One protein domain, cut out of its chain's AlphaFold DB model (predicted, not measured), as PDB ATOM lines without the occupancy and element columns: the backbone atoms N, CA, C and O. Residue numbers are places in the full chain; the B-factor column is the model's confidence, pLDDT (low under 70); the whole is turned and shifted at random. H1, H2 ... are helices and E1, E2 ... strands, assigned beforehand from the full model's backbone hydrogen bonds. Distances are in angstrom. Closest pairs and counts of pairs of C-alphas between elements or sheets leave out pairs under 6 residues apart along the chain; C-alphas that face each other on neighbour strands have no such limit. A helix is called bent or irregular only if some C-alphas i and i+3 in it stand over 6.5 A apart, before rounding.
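AT A GLANCE: This is residues 2 to 118 and 150 to 208 of the 210 residues of an uncharacterized protein of Candidatus Latescibacteria bacterium (UniProt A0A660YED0). Look for one strongly twisted, branched sheet as the core, built round the three long strands E3, E4 and E5, with H2 and H4 packed on one of its faces and short E1, E2 and E6 at its edges. Four long stretches with no named element, residues 47 to 60, 81 to 102, 150 to 161 and 179 to 192, lie away from the middle of this body, and residues 198 to 208, of which 198 to 206 belong to H5, stick out from it as a free arm. The printed part has 176 residues, with five named helices and six named strands, which follow along the chain as H1, E1, E2, H2, E3, H3, E4, E5, H4, E6 and H5; the branched sheet is mixed, with the neighbour pairs E3 and E5, and E4 and E6, parallel, and the neighbour pairs E1 and E4, E2 and E5, and E3 and E4 antiparallel. The class is mixed, helices and strands, though under half of the residues, 83, are in named elements. The whole is compact, with a radius of gyration of the C-alphas of 17.3 A, and spans 48 by 44 by 33 A.

IN THESE COORDINATES: Find C-alpha 2 at (130.842, 144.900, 169.534), where H1 begins; it runs through residues 2 to 5. Next come E1, residues 9 to 11, and E2, residues 17 to 19. H2, residues 21 to 32, is 18.8 A long and irregular: C-alphas 25 and 28 are 7.3 A apart. E3, residues 38 to 46, covers 24.9 A, and H3 follows at residues 61 to 64. Go to C-alpha 67 at (102.455, 129.349, 153.551) for the start of E4, residues 67 to 80, the longest strand at 32.8 A; it bends by 85 degrees at residue 70. E5, residues 103 to 112, is 21.5 A long and bends by 80 degrees at residue 107. Past the cut come H4, residues 162 to 167, and E6, residues 175 to 178. H5, residues 193 to 206, runs 21.0 A to C-alpha 206 at (116.313, 150.205, 180.479).

HOW THE PARTS SIT: Begin at E3, with E4 on one side and E5 on the other side. E3 and E4 are antiparallel at 156 degrees, with N 43 and O 73 2.8 A apart, within hydrogen-bond range. E3 and E5 are parallel at 26 degrees, with N 42 and O 108 at 2.9 A. On the side of E4 away from E3, look for antiparallel E1, with N 10 and O 79 at 2.8 A, and parallel E6, with N 74 and O 177 at 2.8 A. E2 is antiparallel to E5, with N 18 and O 111 at 2.8 A. H2 is on the sheet at a height of 9.1 A, over E3 and E5, and runs slantwise to the strands, at 33 degrees to E5 on the local plane; its closest C-alphas to E5 are those of Phe 23 and Tyr 108, 5.5 A apart. On the same face, H4 lies over E4 at a height of 9.4 A, and the C-alphas of Tyr 67 and Trp 162, their closest, are 6.2 A apart. H3 only grazes the sheet with residues 61 to 62, while H1 and H5 are not on it. In H4 every O i to N i+4 pair is within hydrogen-bond range; in H2 6 of 8 are and in H5 8 of 10, while H1 and H3 are too short for such a pair.

THE WHOLE: The two C-alphas farthest apart are those of Ser 170 and Lys 207, at 48.6 A. Residues 119 to 149 are not printed, and C-alphas 118 and 150 are 14.9 A apart across the cut. The long links are E3 to H3, E4 to E5 and E6 to H5. The mean pLDDT of the printed part is 82.4; look for values under 70 at residues 2 to 3, 88 to 95 and 182 to 208.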
ATOM      1  N   ALA A   2     129.973 145.531 170.546       65.25
ATOM      2  CA  ALA A   2     130.842 144.900 169.534       65.25
ATOM      3  C   ALA A   2     132.340 145.275 169.615       65.25
ATOM      4  O   ALA A   2     133.187 144.394 169.609       65.25
ATOM      5  N   LYS A   3     132.680 146.564 169.789       67.75
ATOM      6  CA  LYS A   3     134.081 147.007 169.965       67.75
ATOM      7  C   LYS A   3     134.763 146.476 171.235       67.75
ATOM      8  O   LYS A   3     135.982 146.452 171.285       67.75
ATOM      9  N   LYS A   4     133.987 146.126 172.264       79.00
ATOM     10  CA  LYS A   4     134.504 145.630 173.546       79.00
ATOM     11  C   LYS A   4     134.711 144.118 173.497       79.00
ATOM     12  O   LYS A   4     135.756 143.643 173.904       79.00
ATOM     13  N   GLU A   5     133.714 143.399 172.986       84.00
ATOM     14  CA  GLU A   5     133.717 141.930 172.955       84.00
ATOM     15  C   GLU A   5     134.541 141.360 171.794       84.00
ATOM     16  O   GLU A   5     134.905 140.194 171.826       84.00
ATOM     17  N   ASN A   6     134.825 142.175 170.769       86.56
ATOM     18  CA  ASN A   6     135.595 141.804 169.581       86.56
ATOM     19  C   ASN A   6     135.237 140.404 169.026       86.56
ATOM     20  O   ASN A   6     136.123 139.558 168.883       86.56
ATOM     21  N   PRO A   7     133.946 140.132 168.743       91.62
ATOM     22  CA  PRO A   7     133.538 138.819 168.254       91.62
ATOM     23  C   PRO A   7     134.174 138.554 166.889       91.62
ATOM     24  O   PRO A   7     134.381 139.499 166.137       91.62
ATOM     25  N   ASP A   8     134.445 137.296 166.544       92.81
ATOM     26  CA  ASP A   8     134.964 136.946 165.210       92.81
ATOM     27  C   ASP A   8     133.879 137.079 164.127       92.81
ATOM     28  O   ASP A   8     134.134 137.555 163.023       92.81
ATOM     29  N   TRP A   9     132.635 136.737 164.472       93.81
ATOM     30  CA  TRP A   9     131.481 136.790 163.580       93.81
ATOM     31  C   TRP A   9     130.333 137.594 164.180       93.81
ATOM     32  O   TRP A   9     130.055 137.532 165.378       93.81
ATOM     33  N   PHE A  10     129.608 138.288 163.312       91.56
ATOM     34  CA  PHE A  10     128.294 138.842 163.588       91.56
ATOM     35  C   PHE A  10     127.220 137.987 162.929       91.56
ATOM     36  O   PHE A  10     127.396 137.514 161.806       91.56
ATOM     37  N   ILE A  11     126.093 137.842 163.625       91.19
ATOM     38  CA  ILE A  11     124.842 137.331 163.074       91.19
ATOM     39  C   ILE A  11     123.829 138.472 163.151       91.19
ATOM     40  O   ILE A  11     123.622 139.056 164.217       91.19
ATOM     41  N   TYR A  12     123.235 138.801 162.012       87.31
ATOM     42  CA  TYR A  12     122.237 139.843 161.838       87.31
ATOM     43  C   TYR A  12     120.913 139.199 161.419       87.31
ATOM     44  O   TYR A  12     120.878 138.429 160.461       87.31
ATOM     45  N   LEU A  13     119.846 139.494 162.161       88.38
ATOM     46  CA  LEU A  13     118.519 138.917 161.967       88.38
ATOM     47  C   LEU A  13     117.458 139.888 162.502       88.38
ATOM     48  O   LEU A  13     117.618 140.422 163.607       88.38
ATOM     49  N   ASP A  14     116.383 140.104 161.749       88.94
ATOM     50  CA  ASP A  14     115.240 140.891 162.209       88.94
ATOM     51  C   ASP A  14     114.380 140.078 163.204       88.94
ATOM     52  O   ASP A  14     114.395 138.846 163.252       88.94
ATOM     53  N   ALA A  15     113.620 140.768 164.062       88.31
ATOM     54  CA  ALA A  15     112.876 140.125 165.154       88.31
ATOM     55  C   ALA A  15     111.766 139.163 164.674       88.31
ATOM     56  O   ALA A  15     111.336 138.272 165.414       88.31
ATOM     57  N   ASP A  16     111.300 139.341 163.443       90.00
ATOM     58  CA  ASP A  16     110.293 138.533 162.759       90.00
ATOM     59  C   ASP A  16     110.909 137.470 161.833       90.00
ATOM     60  O   ASP A  16     110.184 136.814 161.087       90.00
ATOM     61  N   GLU A  17     112.218 137.231 161.912       94.56
ATOM     62  CA  GLU A  17     112.906 136.213 161.120       94.56
ATOM     63  C   GLU A  17     113.289 134.986 161.963       94.56
ATOM     64  O   GLU A  17     113.557 135.074 163.165       94.56
ATOM     65  N   ARG A  18     113.291 133.796 161.353       95.50
ATOM     66  CA  ARG A  18     113.658 132.526 162.001       95.50
ATOM     67  C   ARG A  18     114.524 131.685 161.077       95.50
ATOM     68  O   ARG A  18     114.198 131.498 159.908       95.50
ATOM     69  N   PHE A  19     115.594 131.116 161.616       96.31
ATOM     70  CA  PHE A  19     116.419 130.162 160.885       96.31
ATOM     71  C   PHE A  19     115.691 128.842 160.638       96.31
ATOM     72  O   PHE A  19     115.011 128.337 161.535       96.31
ATOM     73  N   ASP A  20     115.873 128.262 159.450       95.12
ATOM     74  CA  ASP A  20     115.497 126.866 159.220       95.12
ATOM     75  C   ASP A  20     116.407 125.912 160.012       95.12
ATOM     76  O   ASP A  20     117.573 126.213 160.282       95.12
ATOM     77  N   GLU A  21     115.875 124.741 160.362       94.25
ATOM     78  CA  GLU A  21     116.587 123.708 161.123       94.25
ATOM     79  C   GLU A  21     117.891 123.260 160.455       94.25
ATOM     80  O   GLU A  21     118.874 122.972 161.138       94.25
ATOM     81  N   ASP A  22     117.943 123.258 159.120       94.81
ATOM     82  CA  ASP A  22     119.166 122.899 158.402       94.81
ATOM     83  C   ASP A  22     120.289 123.909 158.645       94.81
ATOM     84  O   ASP A  22     121.444 123.521 158.809       94.81
ATOM     85  N   PHE A  23     119.959 125.198 158.746       95.25
ATOM     86  CA  PHE A  23     120.943 126.209 159.115       95.25
ATOM     87  C   PHE A  23     121.347 126.089 160.584       95.25
ATOM     88  O   PHE A  23     122.535 126.126 160.889       95.25
ATOM     89  N   LYS A  24     120.383 125.896 161.496       94.31
ATOM     90  CA  LYS A  24     120.665 125.737 162.935       94.31
ATOM     91  C   LYS A  24     121.627 124.578 163.217       94.31
ATOM     92  O   LYS A  24     122.428 124.659 164.141       94.31
ATOM     93  N   ARG A  25     121.569 123.516 162.414       96.06
ATOM     94  CA  ARG A  25     122.477 122.370 162.523       96.06
ATOM     95  C   ARG A  25     123.878 122.660 161.981       96.06
ATOM     96  O   ARG A  25     124.857 122.169 162.532       96.06
ATOM     97  N   GLU A  26     123.981 123.432 160.903       94.38
ATOM     98  CA  GLU A  26     125.243 123.614 160.173       94.38
ATOM     99  C   GLU A  26     125.999 124.902 160.538       94.38
ATOM    100  O   GLU A  26     127.206 124.978 160.303       94.38
ATOM    101  N   TYR A  27     125.345 125.900 161.148       93.81
ATOM    102  CA  TYR A  27     125.997 127.175 161.466       93.81
ATOM    103  C   TYR A  27     127.260 127.055 162.338       93.81
ATOM    104  O   TYR A  27     128.171 127.843 162.089       93.81
ATOM    105  N   PRO A  28     127.412 126.101 163.289       94.00
ATOM    106  CA  PRO A  28     128.651 125.996 164.057       94.00
ATOM    107  C   PRO A  28     129.864 125.724 163.157       94.00
ATOM    108  O   PRO A  28     130.888 126.385 163.284       94.00
ATOM    109  N   LYS A  29     129.712 124.855 162.147       93.81
ATOM    110  CA  LYS A  29     130.772 124.579 161.160       93.81
ATOM    111  C   LYS A  29     131.050 125.789 160.264       93.81
ATOM    112  O   LYS A  29     132.187 126.028 159.867       93.81
ATOM    113  N   LEU A  30     130.017 126.580 159.955       92.25
ATOM    114  CA  LEU A  30     130.163 127.825 159.189       92.25
ATOM    115  C   LEU A  30     130.924 128.920 159.952       92.25
ATOM    116  O   LEU A  30     131.473 129.824 159.320       92.25
ATOM    117  N   LEU A  31     130.970 128.858 161.285       92.62
ATOM    118  CA  LEU A  31     131.786 129.770 162.090       92.62
ATOM    119  C   LEU A  31     133.276 129.393 162.045       92.62
ATOM    120  O   LEU A  31     134.134 130.275 162.080       92.62
ATOM    121  N   GLU A  32     133.580 128.100 161.921       93.06
ATOM    122  CA  GLU A  32     134.946 127.560 161.937       93.06
ATOM    123  C   GLU A  32     135.655 127.624 160.572       93.06
ATOM    124  O   GLU A  32     136.885 127.691 160.509       93.06
ATOM    125  N   GLN A  33     134.899 127.630 159.470       92.56
ATOM    126  CA  GLN A  33     135.465 127.694 158.117       92.56
ATOM    127  C   GLN A  33     136.233 129.004 157.843       92.56
ATOM    128  O   GLN A  33     135.965 130.057 158.432       92.56
ATOM    129  N   LYS A  34     137.179 128.950 156.896       94.25
ATOM    130  CA  LYS A  34     138.061 130.074 156.518       94.25
ATOM    131  C   LYS A  34     137.957 130.476 155.045       94.25
ATOM    132  O   LYS A  34     138.745 131.301 154.582       94.25
ATOM    133  N   ASP A  35     137.013 129.911 154.311       95.75
ATOM    134  CA  ASP A  35     136.831 130.111 152.871       95.75
ATOM    135  C   ASP A  35     136.033 131.378 152.561       95.75
ATOM    136  O   ASP A  35     136.230 132.004 151.518       95.75
ATOM    137  N   TYR A  36     135.184 131.793 153.496       95.75
ATOM    138  CA  TYR A  36     134.290 132.928 153.353       95.75
ATOM    139  C   TYR A  36     134.313 133.810 154.591       95.75
ATOM    140  O   TYR A  36     134.488 133.353 155.724       95.75
ATOM    141  N   ASP A  37     134.086 135.094 154.351       95.31
ATOM    142  CA  ASP A  37     134.074 136.130 155.378       95.31
ATOM    143  C   ASP A  37     132.670 136.719 155.561       95.31
ATOM    144  O   ASP A  37     132.434 137.487 156.488       95.31
ATOM    145  N   ALA A  38     131.730 136.360 154.685       94.56
ATOM    146  CA  ALA A  38     130.328 136.711 154.795       94.56
ATOM    147  C   ALA A  38     129.438 135.625 154.186       94.56
ATOM    148  O   ALA A  38     129.843 134.947 153.242       94.56
ATOM    149  N   ILE A  39     128.232 135.467 154.722       95.44
ATOM    150  CA  ILE A  39     127.291 134.422 154.327       95.44
ATOM    151  C   ILE A  39     125.906 135.038 154.138       95.44
ATOM    152  O   ILE A  39     125.316 135.614 155.061       95.44
ATOM    153  N   CYS A  40     125.394 134.880 152.923       95.56
ATOM    154  CA  CYS A  40     124.022 135.164 152.559       95.56
ATOM    155  C   CYS A  40     123.176 133.891 152.660       95.56
ATOM    156  O   CYS A  40     123.604 132.803 152.252       95.56
ATOM    157  N   LEU A  41     121.968 134.038 153.192       96.94
ATOM    158  CA  LEU A  41     120.946 132.995 153.224       96.94
ATOM    159  C   LEU A  41     119.781 133.392 152.319       96.94
ATOM    160  O   LEU A  41     119.544 134.575 152.067       96.94
ATOM    161  N   GLU A  42     119.030 132.390 151.883       97.25
ATOM    162  CA  GLU A  42     117.776 132.574 151.166       97.25
ATOM    163  C   GLU A  42     116.662 132.947 152.150       97.25
ATOM    164  O   GLU A  42     116.247 132.138 152.980       97.25
ATOM    165  N   LEU A  43     116.170 134.176 152.066       97.12
ATOM    166  CA  LEU A  43     115.062 134.676 152.868       97.12
ATOM    167  C   LEU A  43     113.749 134.524 152.095       97.12
ATOM    168  O   LEU A  43     113.618 135.073 150.998       97.12
ATOM    169  N   TYR A  44     112.782 133.837 152.704       97.69
ATOM    170  CA  TYR A  44     111.439 133.606 152.166       97.69
ATOM    171  C   TYR A  44     110.382 134.350 152.986       97.69
ATOM    172  O   TYR A  44     110.384 134.279 154.219       97.69
ATOM    173  N   ASP A  45     109.473 135.047 152.302       96.81
ATOM    174  CA  ASP A  45     108.351 135.745 152.935       96.81
ATOM    175  C   ASP A  45     107.202 134.768 153.215       96.81
ATOM    176  O   ASP A  45     106.730 134.073 152.313       96.81
ATOM    177  N   PHE A  46     106.734 134.754 154.461       97.56
ATOM    178  CA  PHE A  46     105.525 134.046 154.879       97.56
ATOM    179  C   PHE A  46     104.313 134.974 154.828       97.56
ATOM    180  O   PHE A  46     104.447 136.188 155.014       97.56
ATOM    181  N   TYR A  47     103.132 134.395 154.619       96.81
ATOM    182  CA  TYR A  47     101.878 135.131 154.448       96.81
ATOM    183  C   TYR A  47     100.776 134.587 155.363       96.81
ATOM    184  O   TYR A  47     100.800 133.414 155.730       96.81
ATOM    185  N   LEU A  48      99.829 135.455 155.734       96.44
ATOM    186  CA  LEU A  48      98.550 135.017 156.301       96.44
ATOM    187  C   LEU A  48      97.684 134.458 155.178       96.44
ATOM    188  O   LEU A  48      97.640 135.033 154.090       96.44
ATOM    189  N   THR A  49      96.957 133.395 155.474       96.62
ATOM    190  CA  THR A  49      96.040 132.720 154.553       96.62
ATOM    191  C   THR A  49      94.653 132.597 155.175       96.62
ATOM    192  O   THR A  49      94.529 132.721 156.399       96.62
ATOM    193  N   PRO A  50      93.584 132.387 154.385       96.38
ATOM    194  CA  PRO A  50      92.238 132.179 154.917       96.38
ATOM    195  C   PRO A  50      92.162 131.085 155.990       96.38
ATOM    196  O   PRO A  50      91.326 131.162 156.884       96.38
ATOM    197  N   GLU A  51      93.048 130.094 155.921       93.81
ATOM    198  CA  GLU A  51      93.105 128.957 156.831       93.81
ATOM    199  C   GLU A  51      93.750 129.289 158.184       93.81
ATOM    200  O   GLU A  51      93.480 128.594 159.163       93.81
ATOM    201  N   ASP A  52      94.611 130.312 158.253       93.94
ATOM    202  CA  ASP A  52      95.434 130.571 159.439       93.94
ATOM    203  C   ASP A  52      95.401 132.012 159.980       93.94
ATOM    204  O   ASP A  52      95.933 132.262 161.069       93.94
ATOM    205  N   TYR A  53      94.755 132.963 159.294       94.81
ATOM    206  CA  TYR A  53      94.831 134.383 159.665       94.81
ATOM    207  C   TYR A  53      94.248 134.721 161.049       94.81
ATOM    208  O   TYR A  53      94.736 135.652 161.690       94.81
ATOM    209  N   ASP A  54      93.249 133.961 161.506       93.56
ATOM    210  CA  ASP A  54      92.550 134.106 162.797       93.56
ATOM    211  C   ASP A  54      93.117 133.173 163.889       93.56
ATOM    212  O   ASP A  54      92.593 133.058 164.995       93.56
ATOM    213  N   LEU A  55      94.215 132.457 163.621       91.44
ATOM    214  CA  LEU A  55      94.783 131.607 164.667       91.44
ATOM    215  C   LEU A  55      95.314 132.464 165.828       91.44
ATOM    216  O   LEU A  55      96.130 133.367 165.597       91.44
ATOM    217  N   PRO A  56      94.931 132.158 167.083       86.25
ATOM    218  CA  PRO A  56      95.434 132.873 168.244       86.25
ATOM    219  C   PRO A  56      96.934 132.628 168.402       86.25
ATOM    220  O   PRO A  56      97.421 131.508 168.229       86.25
ATOM    221  N   TYR A  57      97.677 133.675 168.767       84.50
ATOM    222  CA  TYR A  57      99.117 133.558 168.979       84.50
ATOM    223  C   TYR A  57      99.434 132.568 170.104       84.50
ATOM    224  O   TYR A  57      99.082 132.798 171.260       84.50
ATOM    225  N   ASN A  58     100.142 131.490 169.770       85.50
ATOM    226  CA  ASN A  58     100.465 130.406 170.701       85.50
ATOM    227  C   ASN A  58     101.889 130.494 171.287       85.50
ATOM    228  O   ASN A  58     102.334 129.573 171.966       85.50
ATOM    229  N   GLY A  59     102.620 131.583 171.022       85.12
ATOM    230  CA  GLY A  59     104.023 131.731 171.418       85.12
ATOM    231  C   GLY A  59     105.037 131.318 170.349       85.12
ATOM    232  O   GLY A  59     106.196 131.719 170.455       85.12
ATOM    233  N   ASP A  60     104.619 130.599 169.303       89.31
ATOM    234  CA  ASP A  60     105.477 130.142 168.211       89.31
ATOM    235  C   ASP A  60     104.832 130.343 166.833       89.31
ATOM    236  O   ASP A  60     104.120 129.489 166.299       89.31
ATOM    237  N   ILE A  61     105.187 131.459 166.195       89.88
ATOM    238  CA  ILE A  61     104.730 131.799 164.844       89.88
ATOM    239  C   ILE A  61     105.100 130.746 163.787       89.88
ATOM    240  O   ILE A  61     104.404 130.632 162.782       89.88
ATOM    241  N   VAL A  62     106.162 129.957 164.004       90.62
ATOM    242  CA  VAL A  62     106.597 128.926 163.048       90.62
ATOM    243  C   VAL A  62     105.580 127.793 162.968       90.62
ATOM    244  O   VAL A  62     105.342 127.269 161.883       90.62
ATOM    245  N   SER A  63     104.971 127.433 164.097       90.69
ATOM    246  CA  SER A  63     103.909 126.424 164.154       90.69
ATOM    247  C   SER A  63     102.580 126.904 163.561       90.69
ATOM    248  O   SER A  63     101.756 126.088 163.162       90.69
ATOM    249  N   MET A  64     102.375 128.222 163.493       92.12
ATOM    250  CA  MET A  64     101.103 128.834 163.100       92.12
ATOM    251  C   MET A  64     101.022 129.221 161.623       92.12
ATOM    252  O   MET A  64      99.925 129.486 161.137       92.12
ATOM    253  N   ARG A  65     102.164 129.361 160.939       94.00
ATOM    254  CA  ARG A  65     102.253 129.916 159.582       94.00
ATOM    255  C   ARG A  65     103.051 128.983 158.700       94.00
ATOM    256  O   ARG A  65     104.245 128.779 158.914       94.00
ATOM    257  N   ASN A  66     102.395 128.435 157.687       94.38
ATOM    258  CA  ASN A  66     103.014 127.429 156.827       94.38
ATOM    259  C   ASN A  66     103.184 127.889 155.378       94.38
ATOM    260  O   ASN A  66     104.019 127.331 154.668       94.38
ATOM    261  N   TYR A  67     102.427 128.892 154.936       97.38
ATOM    262  CA  TYR A  67     102.455 129.349 153.551       97.38
ATOM    263  C   TYR A  67     103.493 130.445 153.331       97.38
ATOM    264  O   TYR A  67     103.557 131.441 154.055       97.38
ATOM    265  N   CYS A  68     104.295 130.259 152.290       97.62
ATOM    266  CA  CYS A  68     105.303 131.201 151.845       97.62
ATOM    267  C   CYS A  68     105.239 131.402 150.331       97.62
ATOM    268  O   CYS A  68     104.745 130.556 149.577       97.62
ATOM    269  N   GLY A  69     105.773 132.535 149.885       97.62
ATOM    270  CA  GLY A  69     106.099 132.721 148.478       97.62
ATOM    271  C   GLY A  69     107.287 131.832 148.090       97.62
ATOM    272  O   GLY A  69     108.202 131.673 148.904       97.62
ATOM    273  N   PRO A  70     107.294 131.215 146.895       97.50
ATOM    274  CA  PRO A  70     108.447 130.462 146.403       97.50
ATOM    275  C   PRO A  70     109.636 131.366 146.053       97.50
ATOM    276  O   PRO A  70     110.773 130.898 145.993       97.50
ATOM    277  N   GLU A  71     109.385 132.645 145.786       97.44
ATOM    278  CA  GLU A  71     110.409 133.645 145.525       97.44
ATOM    279  C   GLU A  71     111.242 133.972 146.775       97.44
ATOM    280  O   GLU A  71     110.755 133.928 147.907       97.44
ATOM    281  N   TYR A  72     112.517 134.313 146.579       96.75
ATOM    282  CA  TYR A  72     113.455 134.487 147.690       96.75
ATOM    283  C   TYR A  72     114.433 135.636 147.471       96.75
ATOM    284  O   TYR A  72     114.592 136.181 146.376       96.75
ATOM    285  N   ARG A  73     115.097 136.023 148.561       94.19
ATOM    286  CA  ARG A  73     116.125 137.065 148.580       94.19
ATOM    287  C   ARG A  73     117.406 136.504 149.175       94.19
ATOM    288  O   ARG A  73     117.367 135.949 150.269       94.19
ATOM    289  N   ASN A  74     118.536 136.690 148.505       94.25
ATOM    290  CA  ASN A  74     119.840 136.428 149.106       94.25
ATOM    291  C   ASN A  74     120.170 137.579 150.057       94.25
ATOM    292  O   ASN A  74     120.588 138.659 149.632       94.25
ATOM    293  N   THR A  75     119.958 137.353 151.349       90.81
ATOM    294  CA  THR A  75     120.145 138.352 152.400       90.81
ATOM    295  C   THR A  75     121.411 138.043 153.177       90.81
ATOM    296  O   THR A  75     121.614 136.911 153.610       90.81
ATOM    297  N   LEU A  76     122.254 139.056 153.383       92.81
ATOM    298  CA  LEU A  76     123.410 138.950 154.264       92.81
ATOM    299  C   LEU A  76     122.951 138.735 155.712       92.81
ATOM    300  O   LEU A  76     122.313 139.617 156.283       92.81
ATOM    301  N   ILE A  77     123.328 137.600 156.297       92.31
ATOM    302  CA  ILE A  77     122.976 137.230 157.675       92.31
ATOM    303  C   ILE A  77     124.219 137.143 158.555       92.31
ATOM    304  O   ILE A  77     124.189 137.599 159.692       92.31
ATOM    305  N   MET A  78     125.318 136.567 158.057       93.88
ATOM    306  CA  MET A  78     126.544 136.409 158.844       93.88
ATOM    307  C   MET A  78     127.713 137.116 158.183       93.88
ATOM    308  O   MET A  78     127.857 137.065 156.963       93.88
ATOM    309  N   PHE A  79     128.583 137.735 158.973       93.75
ATOM    310  CA  PHE A  79     129.822 138.317 158.463       93.75
ATOM    311  C   PHE A  79     130.895 138.437 159.540       93.75
ATOM    312  O   PHE A  79     130.590 138.634 160.715       93.75
ATOM    313  N   ARG A  80     132.157 138.318 159.130       93.06
ATOM    314  CA  ARG A  80     133.312 138.440 160.014       93.06
ATOM    315  C   ARG A  80     133.512 139.878 160.477       93.06
ATOM    316  O   ARG A  80     133.303 140.837 159.734       93.06
ATOM    317  N   ASN A  81     134.000 140.025 161.697       91.94
ATOM    318  CA  ASN A  81     134.440 141.292 162.258       91.94
ATOM    319  C   ASN A  81     135.874 141.606 161.804       91.94
ATOM    320  O   ASN A  81     136.829 141.542 162.575       91.94
ATOM    321  N   ILE A  82     136.032 141.903 160.516       91.06
ATOM    322  CA  ILE A  82     137.325 142.226 159.905       91.06
ATOM    323  C   ILE A  82     137.278 143.604 159.238       91.06
ATOM    324  O   ILE A  82     136.219 144.010 158.766       91.06
ATOM    325  N   PRO A  83     138.417 144.308 159.082       88.44
ATOM    326  CA  PRO A  83     138.445 145.652 158.488       88.44
ATOM    327  C   PRO A  83     137.874 145.750 157.064       88.44
ATOM    328  O   PRO A  83     137.483 146.824 156.618       88.44
ATOM    329  N   LYS A  84     137.825 144.626 156.336       88.19
ATOM    330  CA  LYS A  84     137.244 144.538 154.987       88.19
ATOM    331  C   LYS A  84     135.712 144.624 154.975       88.19
ATOM    332  O   LYS A  84     135.136 144.732 153.891       88.19
ATOM    333  N   ILE A  85     135.066 144.559 156.141       87.00
ATOM    334  CA  ILE A  85     133.615 144.623 156.309       87.00
ATOM    335  C   ILE A  85     133.281 145.814 157.205       87.00
ATOM    336  O   ILE A  85     133.677 145.858 158.367       87.00
ATOM    337  N   TYR A  86     132.587 146.813 156.663       82.12
ATOM    338  CA  TYR A  86     132.362 148.073 157.374       82.12
ATOM    339  C   TYR A  86     131.045 148.735 156.986       82.12
ATOM    340  O   TYR A  86     130.570 148.607 155.863       82.12
ATOM    341  N   TYR A  87     130.467 149.498 157.908       78.00
ATOM    342  CA  TYR A  87     129.337 150.376 157.614       78.00
ATOM    343  C   TYR A  87     129.876 151.749 157.201       78.00
ATOM    344  O   TYR A  87     130.639 152.338 157.972       78.00
ATOM    345  N   PRO A  88     129.528 152.289 156.021       68.12
ATOM    346  CA  PRO A  88     129.931 153.637 155.663       68.12
ATOM    347  C   PRO A  88     129.214 154.628 156.579       68.12
ATOM    348  O   PRO A  88     127.986 154.728 156.604       68.12
ATOM    349  N   CYS A  89     129.990 155.379 157.352       58.47
ATOM    350  CA  CYS A  89     129.456 156.495 158.116       58.47
ATOM    351  C   CYS A  89     128.852 157.534 157.156       58.47
ATOM    352  O   CYS A  89     129.485 157.914 156.176       58.47
ATOM    353  N   GLY A  90     127.646 158.020 157.461       51.91
ATOM    354  CA  GLY A  90     127.014 159.125 156.729       51.91
ATOM    355  C   GLY A  90     126.055 158.724 155.605       51.91
ATOM    356  O   GLY A  90     125.374 159.600 155.079       51.91
ATOM    357  N   VAL A  91     125.916 157.432 155.278       51.97
ATOM    358  CA  VAL A  91     124.873 156.970 154.346       51.97
ATOM    359  C   VAL A  91     123.602 156.645 155.131       51.97
ATOM    360  O   VAL A  91     123.456 155.589 155.747       51.97
ATOM    361  N   VAL A  92     122.670 157.597 155.155       47.22
ATOM    362  CA  VAL A  92     121.351 157.402 155.765       47.22
ATOM    363  C   VAL A  92     120.569 156.386 154.928       47.22
ATOM    364  O   VAL A  92     120.282 156.639 153.763       47.22
ATOM    365  N   GLY A  93     120.184 155.259 155.534       50.34
ATOM    366  CA  GLY A  93     119.300 154.269 154.905       50.34
ATOM    367  C   GLY A  93     119.949 152.941 154.513       50.34
ATOM    368  O   GLY A  93     119.248 152.088 153.973       50.34
ATOM    369  N   GLU A  94     121.233 152.728 154.822       54.34
ATOM    370  CA  GLU A  94     121.909 151.441 154.618       54.34
ATOM    371  C   GLU A  94     122.116 150.691 155.940       54.34
ATOM    372  O   GLU A  94     123.123 150.876 156.622       54.34
ATOM    373  N   PRO A  95     121.179 149.804 156.328       62.44
ATOM    374  CA  PRO A  95     121.327 148.980 157.525       62.44
ATOM    375  C   PRO A  95     122.318 147.819 157.341       62.44
ATOM    376  O   PRO A  95     122.369 146.924 158.182       62.44
ATOM    377  N   ARG A  96     123.090 147.791 156.247       72.94
ATOM    378  CA  ARG A  96     123.942 146.659 155.869       72.94
ATOM    379  C   ARG A  96     125.399 147.096 155.713       72.94
ATOM    380  O   ARG A  96     125.640 148.199 155.224       72.94
ATOM    381  N   PRO A  97     126.363 146.254 156.120       80.62
ATOM    382  CA  PRO A  97     127.767 146.545 155.912       80.62
ATOM    383  C   PRO A  97     128.115 146.413 154.426       80.62
ATOM    384  O   PRO A  97     127.463 145.686 153.675       80.62
ATOM    385  N   PHE A  98     129.177 147.094 154.022       82.25
ATOM    386  CA  PHE A  98     129.887 146.877 152.770       82.25
ATOM    387  C   PHE A  98     130.881 145.755 152.982       82.25
ATOM    388  O   PHE A  98     131.548 145.716 154.017       82.25
ATOM    389  N   ILE A  99     130.999 144.865 152.000       85.06
ATOM    390  CA  ILE A  99     131.868 143.698 152.096       85.06
ATOM    391  C   ILE A  99     132.863 143.729 150.943       85.06
ATOM    392  O   ILE A  99     132.530 143.482 149.793       85.06
ATOM    393  N   LYS A 100     134.135 143.978 151.251       85.06
ATOM    394  CA  LYS A 100     135.247 143.823 150.299       85.06
ATOM    395  C   LYS A 100     135.977 142.502 150.542       85.06
ATOM    396  O   LYS A 100     137.190 142.478 150.741       85.06
ATOM    397  N   SER A 101     135.216 141.414 150.617       87.50
ATOM    398  CA  SER A 101     135.711 140.093 151.013       87.50
ATOM    399  C   SER A 101     134.913 138.963 150.358       87.50
ATOM    400  O   SER A 101     134.023 139.219 149.548       87.50
ATOM    401  N   ARG A 102     135.244 137.707 150.679       93.19
ATOM    402  CA  ARG A 102     134.620 136.524 150.069       93.19
ATOM    403  C   ARG A 102     133.228 136.301 150.654       93.19
ATOM    404  O   ARG A 102     133.091 136.140 151.868       93.19
ATOM    405  N   VAL A 103     132.217 136.273 149.789       94.31
ATOM    406  CA  VAL A 103     130.809 136.069 150.162       94.31
ATOM    407  C   VAL A 103     130.347 134.696 149.691       94.31
ATOM    408  O   VAL A 103     130.521 134.350 148.524       94.31
ATOM    409  N   LEU A 104     129.735 133.931 150.591       95.81
ATOM    410  CA  LEU A 104     129.021 132.702 150.271       95.81
ATOM    411  C   LEU A 104     127.528 132.992 150.107       95.81
ATOM    412  O   LEU A 104     126.866 133.377 151.068       95.81
ATOM    413  N   TYR A 105     126.979 132.725 148.925       95.81
ATOM    414  CA  TYR A 105     125.533 132.610 148.720       95.81
ATOM    415  C   TYR A 105     125.123 131.167 149.002       95.81
ATOM    416  O   TYR A 105     125.333 130.274 148.183       95.81
ATOM    417  N   SER A 106     124.638 130.919 150.216       95.44
ATOM    418  CA  SER A 106     124.373 129.563 150.688       95.44
ATOM    419  C   SER A 106     122.980 129.066 150.289       95.44
ATOM    420  O   SER A 106     122.075 129.847 150.024       95.44
ATOM    421  N   LYS A 107     122.788 127.742 150.329       94.62
ATOM    422  CA  LYS A 107     121.472 127.089 150.174       94.62
ATOM    423  C   LYS A 107     120.591 127.146 151.434       94.62
ATOM    424  O   LYS A 107     119.465 126.634 151.429       94.62
ATOM    425  N   TYR A 108     121.144 127.652 152.539       96.94
ATOM    426  CA  TYR A 108     120.469 127.719 153.830       96.94
ATOM    427  C   TYR A 108     119.421 128.825 153.829       96.94
ATOM    428  O   TYR A 108     119.537 129.803 153.090       96.94
ATOM    429  N   LYS A 109     118.388 128.654 154.656       97.12
ATOM    430  CA  LYS A 109     117.164 129.446 154.551       97.12
ATOM    431  C   LYS A 109     116.811 130.178 155.840       97.12
ATOM    432  O   LYS A 109     117.044 129.678 156.943       97.12
ATOM    433  N   VAL A 110     116.187 131.338 155.670       96.94
ATOM    434  CA  VAL A 110     115.556 132.147 156.714       96.94
ATOM    435  C   VAL A 110     114.083 132.322 156.364       96.94
ATOM    436  O   VAL A 110     113.725 132.646 155.234       96.94
ATOM    437  N   LYS A 111     113.225 132.118 157.356       97.44
ATOM    438  CA  LYS A 111     111.792 132.392 157.286       97.44
ATOM    439  C   LYS A 111     111.550 133.808 157.787       97.44
ATOM    440  O   LYS A 111     111.967 134.109 158.901       97.44
ATOM    441  N   HIS A 112     110.882 134.652 157.012       96.00
ATOM    442  CA  HIS A 112     110.546 136.019 157.404       96.00
ATOM    443  C   HIS A 112     109.029 136.165 157.556       96.00
ATOM    444  O   HIS A 112     108.269 136.033 156.597       96.00
ATOM    445  N   TYR A 113     108.592 136.455 158.780       95.12
ATOM    446  CA  TYR A 113     107.183 136.499 159.170       95.12
ATOM    447  C   TYR A 113     106.632 137.910 159.299       95.12
ATOM    448  O   TYR A 113     105.516 138.075 159.779       95.12
ATOM    449  N   GLY A 114     107.350 138.945 158.859       88.69
ATOM    450  CA  GLY A 114     106.904 140.326 159.047       88.69
ATOM    451  C   GLY A 114     105.525 140.641 158.457       88.69
ATOM    452  O   GLY A 114     104.922 141.650 158.818       88.69
ATOM    453  N   LYS A 115     105.027 139.792 157.561       88.81
ATOM    454  CA  LYS A 115     103.714 139.870 156.915       88.81
ATOM    455  C   LYS A 115     102.686 138.878 157.470       88.81
ATOM    456  O   LYS A 115     101.507 139.001 157.178       88.81
ATOM    457  N   ALA A 116     103.137 137.915 158.264       93.12
ATOM    458  CA  ALA A 116     102.375 136.757 158.709       93.12
ATOM    459  C   ALA A 116     102.106 136.762 160.221       93.12
ATOM    460  O   ALA A 116     101.820 135.718 160.794       93.12
ATOM    461  N   ILE A 117     102.227 137.910 160.897       91.69
ATOM    462  CA  ILE A 117     101.990 137.996 162.348       91.69
ATOM    463  C   ILE A 117     100.483 137.940 162.625       91.69
ATOM    464  O   ILE A 117      99.970 136.916 163.074       91.69
ATOM    465  N   SER A 118      99.773 139.022 162.307       92.06
ATOM    466  CA  SER A 118      98.316 139.120 162.370       92.06
ATOM    467  C   SER A 118      97.822 140.201 161.408       92.06
ATOM    468  O   SER A 118      98.622 141.003 160.906       92.06
ATOM    469  N   HIS A 150      95.079 134.692 149.447       94.94
ATOM    470  CA  HIS A 150      94.306 133.487 149.121       94.94
ATOM    471  C   HIS A 150      95.136 132.418 148.401       94.94
ATOM    472  O   HIS A 150      95.065 131.241 148.735       94.94
ATOM    473  N   ASP A 151      95.901 132.816 147.389       94.19
ATOM    474  CA  ASP A 151      96.589 131.880 146.497       94.19
ATOM    475  C   ASP A 151      97.950 132.381 146.008       94.19
ATOM    476  O   ASP A 151      98.756 131.583 145.528       94.19
ATOM    477  N   THR A 152      98.223 133.679 146.134       96.19
ATOM    478  CA  THR A 152      99.360 134.348 145.503       96.19
ATOM    479  C   THR A 152     100.156 135.197 146.487       96.19
ATOM    480  O   THR A 152      99.616 135.809 147.411       96.19
ATOM    481  N   SER A 153     101.471 135.236 146.293       94.56
ATOM    482  CA  SER A 153     102.380 136.102 147.037       94.56
ATOM    483  C   SER A 153     102.258 137.561 146.587       94.56
ATOM    484  O   SER A 153     101.654 137.875 145.561       94.56
ATOM    485  N   ASP A 154     102.912 138.470 147.314       90.25
ATOM    486  CA  ASP A 154     103.060 139.880 146.908       90.25
ATOM    487  C   ASP A 154     103.703 140.064 145.516       90.25
ATOM    488  O   ASP A 154     103.677 141.169 144.971       90.25
ATOM    489  N   PHE A 155     104.332 139.015 144.981       90.94
ATOM    490  CA  PHE A 155     105.066 139.013 143.717       90.94
ATOM    491  C   PHE A 155     104.335 138.219 142.624       90.94
ATOM    492  O   PHE A 155     104.872 138.030 141.537       90.94
ATOM    493  N   GLY A 156     103.103 137.773 142.895       92.88
ATOM    494  CA  GLY A 156     102.236 137.101 141.926       92.88
ATOM    495  C   GLY A 156     102.505 135.606 141.746       92.88
ATOM    496  O   GLY A 156     101.828 134.964 140.948       92.88
ATOM    497  N   ALA A 157     103.456 135.027 142.482       96.38
ATOM    498  CA  ALA A 157     103.696 133.591 142.454       96.38
ATOM    499  C   ALA A 157     102.678 132.851 143.327       96.38
ATOM    500  O   ALA A 157     102.241 133.367 144.355       96.38
ATOM    501  N   LYS A 158     102.320 131.621 142.945       97.69
ATOM    502  CA  LYS A 158     101.430 130.783 143.754       97.69
ATOM    503  C   LYS A 158     102.082 130.457 145.100       97.69
ATOM    504  O   LYS A 158     103.233 130.024 145.130       97.69
ATOM    505  N   LEU A 159     101.336 130.624 146.190       97.69
ATOM    506  CA  LEU A 159     101.786 130.235 147.523       97.69
ATOM    507  C   LEU A 159     102.028 128.728 147.593       97.69
ATOM    508  O   LEU A 159     101.269 127.917 147.054       97.69
ATOM    509  N   ILE A 160     103.084 128.360 148.308       97.75
ATOM    510  CA  ILE A 160     103.419 126.977 148.630       97.75
ATOM    511  C   ILE A 160     103.614 126.849 150.133       97.75
ATOM    512  O   ILE A 160     103.879 127.823 150.834       97.75
ATOM    513  N   THR A 161     103.495 125.634 150.644       97.25
ATOM    514  CA  THR A 161     103.841 125.361 152.037       97.25
ATOM    515  C   THR A 161     105.354 125.250 152.211       97.25
ATOM    516  O   THR A 161     106.071 124.792 151.314       97.25
ATOM    517  N   TRP A 162     105.850 125.574 153.405       96.69
ATOM    518  CA  TRP A 162     107.263 125.388 153.738       96.69
ATOM    519  C   TRP A 162     107.707 123.931 153.569       96.69
ATOM    520  O   TRP A 162     108.797 123.652 153.070       96.69
ATOM    521  N   GLY A 163     106.836 122.989 153.945       96.38
ATOM    522  CA  GLY A 163     107.065 121.558 153.757       96.38
ATOM    523  C   GLY A 163     107.258 121.177 152.287       96.38
ATOM    524  O   GLY A 163     108.197 120.445 151.975       96.38
ATOM    525  N   GLN A 164     106.439 121.720 151.379       97.19
ATOM    526  CA  GLN A 164     106.596 121.504 149.935       97.19
ATOM    527  C   GLN A 164     107.935 122.034 149.424       97.19
ATOM    528  O   GLN A 164     108.634 121.308 148.722       97.19
ATOM    529  N   LEU A 165     108.327 123.254 149.809       96.69
ATOM    530  CA  LEU A 165     109.616 123.827 149.408       96.69
ATOM    531  C   LEU A 165     110.800 122.983 149.906       96.69
ATOM    532  O   LEU A 165     111.771 122.778 149.177       96.69
ATOM    533  N   LYS A 166     110.729 122.475 151.145       94.88
ATOM    534  CA  LYS A 166     111.769 121.601 151.707       94.88
ATOM    535  C   LYS A 166     111.843 120.250 151.002       94.88
ATOM    536  O   LYS A 166     112.943 119.763 150.758       94.88
ATOM    537  N   ALA A 167     110.695 119.652 150.699       96.12
ATOM    538  CA  ALA A 167     110.619 118.354 150.036       96.12
ATOM    539  C   ALA A 167     111.025 118.434 148.559       96.12
ATOM    540  O   ALA A 167     111.613 117.494 148.031       96.12
ATOM    541  N   ASN A 168     110.733 119.557 147.899       96.06
ATOM    542  CA  ASN A 168     111.061 119.775 146.503       96.06
ATOM    543  C   ASN A 168     111.712 121.154 146.280       96.06
ATOM    544  O   ASN A 168     111.016 122.129 145.980       96.06
ATOM    545  N   PRO A 169     113.055 121.234 146.330       91.94
ATOM    546  CA  PRO A 169     113.792 122.459 146.033       91.94
ATOM    547  C   PRO A 169     113.563 123.015 144.620       91.94
ATOM    548  O   PRO A 169     113.887 124.176 144.386       91.94
ATOM    549  N   SER A 170     112.999 122.240 143.681       94.31
ATOM    550  CA  SER A 170     112.633 122.750 142.353       94.31
ATOM    551  C   SER A 170     111.449 123.722 142.392       94.31
ATOM    552  O   SER A 170     111.193 124.394 141.399       94.31
ATOM    553  N   LEU A 171     110.714 123.787 143.510       95.25
ATOM    554  CA  LEU A 171     109.660 124.779 143.744       95.25
ATOM    555  C   LEU A 171     110.218 126.152 144.132       95.25
ATOM    556  O   LEU A 171     109.448 127.099 144.273       95.25
ATOM    557  N   ARG A 172     111.539 126.268 144.318       95.19
ATOM    558  CA  ARG A 172     112.224 127.550 144.496       95.19
ATOM    559  C   ARG A 172     111.930 128.445 143.294       95.19
ATOM    560  O   ARG A 172     112.227 128.087 142.157       95.19
ATOM    561  N   GLY A 173     111.335 129.596 143.578       94.06
ATOM    562  CA  GLY A 173     110.926 130.579 142.590       94.06
ATOM    563  C   GLY A 173     112.053 131.529 142.207       94.06
ATOM    564  O   GLY A 173     113.241 131.230 142.333       94.06
ATOM    565  N   GLU A 174     111.658 132.703 141.731       94.00
ATOM    566  CA  GLU A 174     112.574 133.739 141.268       94.00
ATOM    567  C   GLU A 174     113.432 134.320 142.408       94.00
ATOM    568  O   GLU A 174     112.978 134.502 143.542       94.00
ATOM    569  N   LEU A 175     114.685 134.647 142.082       93.94
ATOM    570  CA  LEU A 175     115.549 135.469 142.925       93.94
ATOM    571  C   LEU A 175     115.118 136.935 142.804       93.94
ATOM    572  O   LEU A 175     115.449 137.605 141.833       93.94
ATOM    573  N   LEU A 176     114.427 137.454 143.816       89.06
ATOM    574  CA  LEU A 176     113.948 138.841 143.818       89.06
ATOM    575  C   LEU A 176     115.060 139.861 144.054       89.06
ATOM    576  O   LEU A 176     114.958 141.029 143.675       89.06
ATOM    577  N   TYR A 177     116.073 139.455 144.813       85.31
ATOM    578  CA  TYR A 177     117.147 140.334 145.239       85.31
ATOM    579  C   TYR A 177     118.386 139.527 145.585       85.31
ATOM    580  O   TYR A 177     118.339 138.644 146.444       85.31
ATOM    581  N   GLU A 178     119.504 139.914 144.986       84.50
ATOM    582  CA  GLU A 178     120.823 139.463 145.391       84.50
ATOM    583  C   GLU A 178     121.542 140.562 146.171       84.50
ATOM    584  O   GLU A 178     121.643 141.706 145.716       84.50
ATOM    585  N   TYR A 179     122.026 140.232 147.369       81.44
ATOM    586  CA  TYR A 179     122.900 141.134 148.106       81.44
ATOM    587  C   TYR A 179     124.132 141.471 147.264       81.44
ATOM    588  O   TYR A 179     124.842 140.574 146.838       81.44
ATOM    589  N   ASN A 180     124.401 142.759 147.049       80.62
ATOM    590  CA  ASN A 180     125.572 143.200 146.302       80.62
ATOM    591  C   ASN A 180     126.633 143.748 147.278       80.62
ATOM    592  O   ASN A 180     126.419 144.814 147.854       80.62
ATOM    593  N   PRO A 181     127.771 143.055 147.467       75.38
ATOM    594  CA  PRO A 181     128.775 143.410 148.473       75.38
ATOM    595  C   PRO A 181     129.533 144.721 148.197       75.38
ATOM    596  O   PRO A 181     130.108 145.300 149.122       75.38
ATOM    597  N   GLY A 182     129.535 145.196 146.945       66.38
ATOM    598  CA  GLY A 182     130.334 146.345 146.500       66.38
ATOM    599  C   GLY A 182     129.538 147.583 146.094       66.38
ATOM    600  O   GLY A 182     130.141 148.619 145.817       66.38
ATOM    601  N   VAL A 183     128.210 147.499 146.047       59.31
ATOM    602  CA  VAL A 183     127.352 148.602 145.602       59.31
ATOM    603  C   VAL A 183     126.498 149.053 146.779       59.31
ATOM    604  O   VAL A 183     125.835 148.202 147.377       59.31
ATOM    605  N   PRO A 184     126.468 150.364 147.096       52.84
ATOM    606  CA  PRO A 184     125.463 150.907 147.987       52.84
ATOM    607  C   PRO A 184     124.104 150.453 147.477       52.84
ATOM    608  O   PRO A 184     123.668 150.834 146.384       52.84
ATOM    609  N   THR A 185     123.450 149.566 148.217       46.22
ATOM    610  CA  THR A 185     122.073 149.250 147.905       46.22
ATOM    611  C   THR A 185     121.257 150.475 148.261       46.22
ATOM    612  O   THR A 185     120.681 150.555 149.345       46.22
ATOM    613  N   LEU A 186     121.093 151.359 147.277       37.88
ATOM    614  CA  LEU A 186     119.898 152.173 147.109       37.88
ATOM    615  C   LEU A 186     118.730 151.227 146.827       37.88
ATOM    616  O   LEU A 186     118.090 151.246 145.778       37.88
ATOM    617  N   SER A 187     118.452 150.348 147.785       39.12
ATOM    618  CA  SER A 187     117.168 149.719 147.881       39.12
ATOM    619  C   SER A 187     116.194 150.867 148.080       39.12
ATOM    620  O   SER A 187     116.031 151.384 149.187       39.12
ATOM    621  N   LYS A 188     115.490 151.220 147.006       36.81
ATOM    622  CA  LYS A 188     114.229 151.959 147.060       36.81
ATOM    623  C   LYS A 188     113.171 151.194 147.888       36.81
ATOM    624  O   LYS A 188     111.997 151.368 147.642       36.81
ATOM    625  N   TYR A 189     113.515 150.266 148.790       42.19
ATOM    626  CA  TYR A 189     112.561 149.344 149.410       42.19
ATOM    627  C   TYR A 189     112.879 148.953 150.869       42.19
ATOM    628  O   TYR A 189     112.074 148.239 151.461       42.19
ATOM    629  N   SER A 190     113.978 149.414 151.490       38.31
ATOM    630  CA  SER A 190     114.442 148.878 152.799       38.31
ATOM    631  C   SER A 190     114.712 149.922 153.891       38.31
ATOM    632  O   SER A 190     115.279 149.597 154.928       38.31
ATOM    633  N   VAL A 191     114.342 151.182 153.672       39.47
ATOM    634  CA  VAL A 191     115.086 152.320 154.242       39.47
ATOM    635  C   VAL A 191     115.016 152.472 155.781       39.47
ATOM    636  O   VAL A 191     115.822 153.218 156.319       39.47
ATOM    637  N   TRP A 192     114.148 151.803 156.558       38.31
ATOM    638  CA  TRP A 192     113.970 152.234 157.966       38.31
ATOM    639  C   TRP A 192     113.627 151.209 159.056       38.31
ATOM    640  O   TRP A 192     113.433 151.620 160.205       38.31
ATOM    641  N   LEU A 193     113.598 149.903 158.775       36.81
ATOM    642  CA  LEU A 193     113.181 148.913 159.785       36.81
ATOM    643  C   LEU A 193     114.117 148.883 161.024       36.81
ATOM    644  O   LEU A 193     113.665 148.681 162.150       36.81
ATOM    645  N   VAL A 194     115.403 149.216 160.853       38.69
ATOM    646  CA  VAL A 194     116.430 149.083 161.907       38.69
ATOM    647  C   VAL A 194     116.470 150.250 162.904       38.69
ATOM    648  O   VAL A 194     116.663 150.043 164.103       38.69
ATOM    649  N   LEU A 195     116.226 151.492 162.465       30.00
ATOM    650  CA  LEU A 195     116.321 152.667 163.353       30.00
ATOM    651  C   LEU A 195     115.175 152.749 164.381       30.00
ATOM    652  O   LEU A 195     115.333 153.367 165.437       30.00
ATOM    653  N   VAL A 196     114.030 152.114 164.106       34.97
ATOM    654  CA  VAL A 196     112.877 152.095 165.022       34.97
ATOM    655  C   VAL A 196     112.971 150.941 166.025       34.97
ATOM    656  O   VAL A 196     112.689 151.156 167.207       34.97
ATOM    657  N   MET A 197     113.450 149.762 165.605       30.03
ATOM    658  CA  MET A 197     113.626 148.616 166.509       30.03
ATOM    659  C   MET A 197     114.700 148.872 167.571       30.03
ATOM    660  O   MET A 197     114.451 148.623 168.753       30.03
ATOM    661  N   LEU A 198     115.829 149.497 167.212       35.88
ATOM    662  CA  LEU A 198     116.851 149.869 168.197       35.88
ATOM    663  C   LEU A 198     116.323 150.872 169.236       35.88
ATOM    664  O   LEU A 198     116.670 150.762 170.404       35.88
ATOM    665  N   ARG A 199     115.419 151.799 168.885       31.70
ATOM    666  CA  ARG A 199     114.830 152.735 169.867       31.70
ATOM    667  C   ARG A 199     113.798 152.093 170.798       31.70
ATOM    668  O   ARG A 199     113.686 152.522 171.947       31.70
ATOM    669  N   GLN A 200     113.026 151.111 170.333       34.03
ATOM    670  CA  GLN A 200     111.994 150.466 171.157       34.03
ATOM    671  C   GLN A 200     112.565 149.380 172.073       34.03
ATOM    672  O   GLN A 200     112.172 149.308 173.239       34.03
ATOM    673  N   ILE A 201     113.542 148.606 171.592       41.81
ATOM    674  CA  ILE A 201     114.250 147.605 172.400       41.81
ATOM    675  C   ILE A 201     115.070 148.303 173.497       41.81
ATOM    676  O   ILE A 201     114.993 147.919 174.661       41.81
ATOM    677  N   TRP A 202     115.736 149.420 173.184       35.88
ATOM    678  CA  TRP A 202     116.501 150.186 174.177       35.88
ATOM    679  C   TRP A 202     115.616 150.837 175.257       35.88
ATOM    680  O   TRP A 202     115.997 150.895 176.423       35.88
ATOM    681  N   ARG A 203     114.386 151.256 174.913       38.78
ATOM    682  CA  ARG A 203     113.409 151.778 175.891       38.78
ATOM    683  C   ARG A 203     112.785 150.700 176.780       38.78
ATOM    684  O   ARG A 203     112.398 151.023 177.901       38.78
ATOM    685  N   LYS A 204     112.667 149.455 176.305       41.22
ATOM    686  CA  LYS A 204     112.142 148.330 177.098       41.22
ATOM    687  C   LYS A 204     113.206 147.705 178.006       41.22
ATOM    688  O   LYS A 204     112.882 147.373 179.137       41.22
ATOM    689  N   ILE A 205     114.463 147.629 177.563       46.34
ATOM    690  CA  ILE A 205     115.559 147.048 178.358       46.34
ATOM    691  C   ILE A 205     115.982 147.964 179.525       46.34
ATOM    692  O   ILE A 205     116.313 147.464 180.593       46.34
ATOM    693  N   TRP A 206     115.902 149.296 179.391       38.34
ATOM    694  CA  TRP A 206     116.313 150.205 180.479       38.34
ATOM    695  C   TRP A 206     115.243 150.393 181.571       38.34
ATOM    696  O   TRP A 206     115.568 150.642 182.727       38.34
ATOM    697  N   LYS A 207     113.948 150.235 181.269       38.97
ATOM    698  CA  LYS A 207     112.886 150.426 182.280       38.97
ATOM    699  C   LYS A 207     112.793 149.310 183.337       38.97
ATOM    700  O   LYS A 207     111.977 149.437 184.239       38.97
ATOM    701  N   GLY A 208     113.617 148.263 183.242       38.03
ATOM    702  CA  GLY A 208     113.691 147.165 184.214       38.03
ATOM    703  C   GLY A 208     114.848 147.249 185.218       38.03
ATOM    704  O   GLY A 208     114.995 146.334 186.016       38.03
TER     705      GLY A 208